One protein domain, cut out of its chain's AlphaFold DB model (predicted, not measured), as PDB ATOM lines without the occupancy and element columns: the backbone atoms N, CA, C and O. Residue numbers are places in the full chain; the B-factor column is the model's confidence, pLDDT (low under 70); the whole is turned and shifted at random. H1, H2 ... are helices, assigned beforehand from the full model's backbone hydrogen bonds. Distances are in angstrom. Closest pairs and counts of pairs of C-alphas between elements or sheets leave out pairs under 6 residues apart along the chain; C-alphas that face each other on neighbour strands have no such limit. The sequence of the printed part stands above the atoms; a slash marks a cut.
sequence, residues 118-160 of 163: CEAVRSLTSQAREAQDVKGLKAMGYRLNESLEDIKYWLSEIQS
ATOM      1  N   CYS A 118      -6.770   1.315  -2.782       76.38
ATOM      2  CA  CYS A 118      -7.696   2.437  -2.879       76.38
ATOM      3  C   CYS A 118      -7.416   3.469  -1.786       76.38
ATOM      4  O   CYS A 118      -7.413   4.667  -2.069       76.38
ATOM      5  N   GLU A 119      -7.170   3.031  -0.555       81.19
ATOM      6  CA  GLU A 119      -6.809   3.923   0.547       81.19
ATOM      7  C   GLU A 119      -5.444   4.587   0.313       81.19
ATOM      8  O   GLU A 119      -5.322   5.805   0.448       81.19
ATOM      9  N   ALA A 120      -4.441   3.830  -0.135       80.69
ATOM     10  CA  ALA A 120      -3.113   4.352  -0.443       80.69
ATOM     11  C   ALA A 120      -3.150   5.390  -1.572       80.69
ATOM     12  O   ALA A 120      -2.594   6.479  -1.425       80.69
ATOM     13  N   VAL A 121      -3.858   5.103  -2.670       85.62
ATOM     14  CA  VAL A 121      -4.047   6.049  -3.781       85.62
ATOM     15  C   VAL A 121      -4.804   7.292  -3.309       85.62
ATOM     16  O   VAL A 121      -4.400   8.408  -3.643       85.62
ATOM     17  N   ARG A 122      -5.859   7.146  -2.491       86.69
ATOM     18  CA  ARG A 122      -6.589   8.292  -1.911       86.69
ATOM     19  C   ARG A 122      -5.692   9.147  -1.022       86.69
ATOM     20  O   ARG A 122      -5.726  10.373  -1.137       86.69
ATOM     21  N   SER A 123      -4.888   8.520  -0.167       87.00
ATOM     22  CA  SER A 123      -3.947   9.212   0.715       87.00
ATOM     23  C   SER A 123      -2.904   9.982  -0.095       87.00
ATOM     24  O   SER A 123      -2.740  11.182   0.106       87.00
ATOM     25  N   LEU A 124      -2.262   9.339  -1.076       86.75
ATOM     26  CA  LEU A 124      -1.268   9.977  -1.950       86.75
ATOM     27  C   LEU A 124      -1.866  11.125  -2.772       86.75
ATOM     28  O   LEU A 124      -1.254  12.183  -2.899       86.75
ATOM     29  N   THR A 125      -3.087  10.954  -3.281       89.81
ATOM     30  CA  THR A 125      -3.810  12.009  -4.008       89.81
ATOM     31  C   THR A 125      -4.111  13.200  -3.099       89.81
ATOM     32  O   THR A 125      -3.956  14.349  -3.512       89.81
ATOM     33  N   SER A 126      -4.511  12.940  -1.851       89.25
ATOM     34  CA  SER A 126      -4.796  13.988  -0.863       89.25
ATOM     35  C   SER A 126      -3.527  14.760  -0.492       89.25
ATOM     36  O   SER A 126      -3.530  15.986  -0.549       89.25
ATOM     37  N   GLN A 127      -2.418  14.060  -0.243       90.50
ATOM     38  CA  GLN A 127      -1.117  14.674   0.045       90.50
ATOM     39  C   GLN A 127      -0.596  15.510  -1.129       90.50
ATOM     40  O   GLN A 127      -0.177  16.649  -0.942       90.50
ATOM     41  N   ALA A 128      -0.666  14.990  -2.358       89.94
ATOM     42  CA  ALA A 128      -0.238  15.730  -3.544       89.94
ATOM     43  C   ALA A 128      -1.117  16.966  -3.799       89.94
ATOM     44  O   ALA A 128      -0.622  17.999  -4.248       89.94
ATOM     45  N   ARG A 129      -2.415  16.901  -3.465       90.44
ATOM     46  CA  ARG A 129      -3.316  18.060  -3.507       90.44
ATOM     47  C   ARG A 129      -2.929  19.117  -2.472       90.44
ATOM     48  O   ARG A 129      -2.878  20.292  -2.823       90.44
ATOM     49  N   GLU A 130      -2.666  18.716  -1.230       94.44
ATOM     50  CA  GLU A 130      -2.229  19.621  -0.157       94.44
ATOM     51  C   GLU A 130      -0.889  20.286  -0.485       94.44
ATOM     52  O   GLU A 130      -0.738  21.494  -0.312       94.44
ATOM     53  N   ALA A 131       0.047  19.526  -1.054       93.75
ATOM     54  CA  ALA A 131       1.342  20.016  -1.513       93.75
ATOM     55  C   ALA A 131       1.282  20.814  -2.831       93.75
ATOM     56  O   ALA A 131       2.315  21.294  -3.296       93.75
ATOM     57  N   GLN A 132       0.103  20.939  -3.456       93.50
ATOM     58  CA  GLN A 132      -0.087  21.521  -4.792       93.50
ATOM     59  C   GLN A 132       0.828  20.905  -5.872       93.50
ATOM     60  O   GLN A 132       1.176  21.555  -6.861       93.50
ATOM     61  N   ASP A 133       1.189  19.627  -5.726       94.62
ATOM     62  CA  ASP A 133       2.022  18.893  -6.677       94.62
ATOM     63  C   ASP A 133       1.194  18.405  -7.875       94.62
ATOM     64  O   ASP A 133       0.838  17.234  -8.033       94.62
ATOM     65  N   VAL A 134       0.885  19.345  -8.768       92.19
ATOM     66  CA  VAL A 134       0.139  19.083 -10.006       92.19
ATOM     67  C   VAL A 134       0.873  18.085 -10.909       92.19
ATOM     68  O   VAL A 134       0.233  17.315 -11.631       92.19
ATOM     69  N   LYS A 135       2.212  18.079 -10.892       92.06
ATOM     70  CA  LYS A 135       3.012  17.167 -11.718       92.06
ATOM     71  C   LYS A 135       2.897  15.734 -11.199       92.06
ATOM     72  O   LYS A 135       2.674  14.832 -12.006       92.06
ATOM     73  N   GLY A 136       2.978  15.541  -9.884       85.38
ATOM     74  CA  GLY A 136       2.750  14.258  -9.221       85.38
ATOM     75  C   GLY A 136       1.346  13.718  -9.476       85.38
ATOM     76  O   GLY A 136       1.204  12.570  -9.891       85.38
ATOM     77  N   LEU A 137       0.313  14.560  -9.350       89.56
ATOM     78  CA  LEU A 137      -1.073  14.178  -9.653       89.56
ATOM     79  C   LEU A 137      -1.250  13.703 -11.102       89.56
ATOM     80  O   LEU A 137      -1.870  12.667 -11.341       89.56
ATOM     81  N   LYS A 138      -0.667  14.415 -12.076       90.62
ATOM     82  CA  LYS A 138      -0.702  13.993 -13.485       90.62
ATOM     83  C   LYS A 138       0.019  12.667 -13.698       90.62
ATOM     84  O   LYS A 138      -0.527  11.791 -14.356       90.62
ATOM     85  N   ALA A 139       1.217  12.505 -13.139       86.94
ATOM     86  CA  ALA A 139       1.994  11.274 -13.272       86.94
ATOM     87  C   ALA A 139       1.256  10.060 -12.686       86.94
ATOM     88  O   ALA A 139       1.241   9.000 -13.308       86.94
ATOM     89  N   MET A 140       0.604  10.226 -11.530       86.31
ATOM     90  CA  MET A 140      -0.249   9.189 -10.943       86.31
ATOM     91  C   MET A 140      -1.439   8.859 -11.851       86.31
ATOM     92  O   MET A 140      -1.684   7.687 -12.120       86.31
ATOM     93  N   GLY A 141      -2.127   9.877 -12.379       89.56
ATOM     94  CA  GLY A 141      -3.238   9.689 -13.314       89.56
ATOM     95  C   GLY A 141      -2.843   8.918 -14.576       89.56
ATOM     96  O   GLY A 141      -3.555   7.999 -14.969       89.56
ATOM     97  N   TYR A 142      -1.688   9.234 -15.174       91.25
ATOM     98  CA  TYR A 142      -1.184   8.511 -16.347       91.25
ATOM     99  C   TYR A 142      -0.929   7.031 -16.056       91.25
ATOM    100  O   TYR A 142      -1.411   6.186 -16.802       91.25
ATOM    101  N   ARG A 143      -0.234   6.717 -14.956       86.50
ATOM    102  CA  ARG A 143       0.081   5.328 -14.588       86.50
ATOM    103  C   ARG A 143      -1.169   4.508 -14.289       86.50
ATOM    104  O   ARG A 143      -1.283   3.380 -14.743       86.50
ATOM    105  N   LEU A 144      -2.121   5.088 -13.555       89.69
ATOM    106  CA  LEU A 144      -3.393   4.420 -13.272       89.69
ATOM    107  C   LEU A 144      -4.186   4.153 -14.553       89.69
ATOM    108  O   LEU A 144      -4.794   3.096 -14.680       89.69
ATOM    109  N   ASN A 145      -4.171   5.090 -15.505       92.06
ATOM    110  CA  ASN A 145      -4.849   4.900 -16.779       92.06
ATOM    111  C   ASN A 145      -4.183   3.813 -17.634       92.06
ATOM    112  O   ASN A 145      -4.888   3.000 -18.211       92.06
ATOM    113  N   GLU A 146      -2.852   3.775 -17.687       89.94
ATOM    114  CA  GLU A 146      -2.090   2.722 -18.372       89.94
ATOM    115  C   GLU A 146      -2.447   1.333 -17.822       89.94
ATOM    116  O   GLU A 146      -2.904   0.474 -18.568       89.94
ATOM    117  N   SER A 147      -2.399   1.156 -16.496       85.62
ATOM    118  CA  SER A 147      -2.796  -0.109 -15.865       85.62
ATOM    119  C   SER A 147      -4.272  -0.465 -16.089       85.62
ATOM    120  O   SER A 147      -4.613  -1.642 -16.175       85.62
ATOM    121  N   LEU A 148      -5.170   0.524 -16.179       88.75
ATOM    122  CA  LEU A 148      -6.582   0.280 -16.497       88.75
ATOM    123  C   LEU A 148      -6.780  -0.188 -17.940       88.75
ATOM    124  O   LEU A 148      -7.635  -1.041 -18.173       88.75
ATOM    125  N   GLU A 149      -6.034   0.365 -18.896       91.12
ATOM    126  CA  GLU A 149      -6.074  -0.093 -20.286       91.12
ATOM    127  C   GLU A 149      -5.543  -1.521 -20.412       91.12
ATOM    128  O   GLU A 149      -6.197  -2.343 -21.053       91.12
ATOM    129  N   ASP A 150      -4.460  -1.858 -19.704       85.50
ATOM    130  CA  ASP A 150      -3.976  -3.237 -19.627       85.50
ATOM    131  C   ASP A 150      -5.080  -4.158 -19.095       85.50
ATOM    132  O   ASP A 150      -5.446  -5.132 -19.747       85.50
ATOM    133  N   ILE A 151      -5.686  -3.838 -17.946       87.44
ATOM    134  CA  ILE A 151      -6.752  -4.667 -17.356       87.44
ATOM    135  C   ILE A 151      -7.925  -4.855 -18.328       87.44
ATOM    136  O   ILE A 151      -8.446  -5.964 -18.444       87.44
ATOM    137  N   LYS A 152      -8.350  -3.803 -19.039       89.62
ATOM    138  CA  LYS A 152      -9.410  -3.913 -20.056       89.62
ATOM    139  C   LYS A 152      -9.007  -4.855 -21.183       89.62
ATOM    140  O   LYS A 152      -9.831  -5.667 -21.600       89.62
ATOM    141  N   TYR A 153      -7.764  -4.758 -21.648       87.00
ATOM    142  CA  TYR A 153      -7.217  -5.659 -22.652       87.00
ATOM    143  C   TYR A 153      -7.267  -7.116 -22.164       87.00
ATOM    144  O   TYR A 153      -7.904  -7.951 -22.806       87.00
ATOM    145  N   TRP A 154      -6.737  -7.405 -20.972       81.25
ATOM    146  CA  TRP A 154      -6.781  -8.745 -20.372       81.25
ATOM    147  C   TRP A 154      -8.213  -9.277 -20.204       81.25
ATOM    148  O   TRP A 154      -8.481 -10.442 -20.486       81.25
ATOM    149  N   LEU A 155      -9.162  -8.436 -19.788       82.31
ATOM    150  CA  LEU A 155     -10.570  -8.834 -19.677       82.31
ATOM    151  C   LEU A 155     -11.196  -9.163 -21.039       82.31
ATOM    152  O   LEU A 155     -12.015 -10.076 -21.114       82.31
ATOM    153  N   SER A 156     -10.816  -8.453 -22.105       85.25
ATOM    154  CA  SER A 156     -11.303  -8.726 -23.463       85.25
ATOM    155  C   SER A 156     -10.769 -10.042 -24.043       85.25
ATOM    156  O   SER A 156     -11.500 -10.737 -24.748       85.25
ATOM    157  N   GLU A 157      -9.544 -10.425 -23.674       82.94
ATOM    158  CA  GLU A 157      -8.948 -11.726 -24.009       82.94
ATOM    159  C   GLU A 157      -9.671 -12.867 -23.277       82.94
ATOM    160  O   GLU A 157     -10.038 -13.863 -23.889       82.94
ATOM    161  N   ILE A 158      -9.974 -12.699 -21.983       80.12
ATOM    162  CA  ILE A 158     -10.694 -13.711 -21.183       80.12
ATOM    163  C   ILE A 158     -12.147 -13.894 -21.659       80.12
ATOM    164  O   ILE A 158     -12.714 -14.978 -21.530       80.12
ATOM    165  N   GLN A 159     -12.773 -12.834 -22.175       71.62
ATOM    166  CA  GLN A 159     -14.159 -12.858 -22.658       71.62
ATOM    167  C   GLN A 159     -14.298 -13.271 -24.129       71.62
ATOM    168  O   GLN A 159     -15.424 -13.503 -24.571       71.62
ATOM    169  N   SER A 160     -13.198 -13.388 -24.878       55.50
ATOM    170  CA  SER A 160     -13.228 -14.002 -26.204       55.50
ATOM    171  C   SER A 160     -13.346 -15.519 -26.036       55.50
ATOM    172  O   SER A 160     -12.439 -16.136 -25.477       55.50
TER     173      SER A 160
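What this domain is: This is residues 118 to 160 of the 163 residues of an uncharacterized protein of Aeromonas veronii (UniProt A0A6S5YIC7). A shorter helix, H1, turns through a tight link and the chain folds back as a long helix, H2, making an uneven helical hairpin like a narrow V that is closed at the link. The far part of H2, residues 145 to 159, sticks out well past H1 with Ser 160. The printed part has 43 residues with two named helices, H1 then H2, and no named strand; its class is all helix. It is only just loose, close to extended, with a radius of gyration of the C-alphas of 13.8 A, and spans 44 by 20 by 7 A.

Where its parts are: H1 is residues 118 to 130, 18.2 A long from C-alpha 118 at (-7.696, 2.437, -2.879) to C-alpha 130. H2 is residues 134 to 159, 37.2 A long, ending with C-alpha 159 at (-14.159, -12.858, -22.658).

How they stand to each other: H1 and H2 form a hairpin and touch through residues 125 to 129 and 134 to 137 alone; their closest C-alphas, of Ala 128 and Leu 137, are 6.4 A apart. They run opposite ways at a shallow tilt of 24 degrees. In H1 and H2 every O i to N i+4 pair is within hydrogen-bond range.

The domain as a whole: The two C-alphas farthest apart, of Ala 131 and Ser 160, are 44.5 A apart. The printed part has no cut, and the link is tight. The mean pLDDT of the printed part is 86.7; residue 160 is under 70.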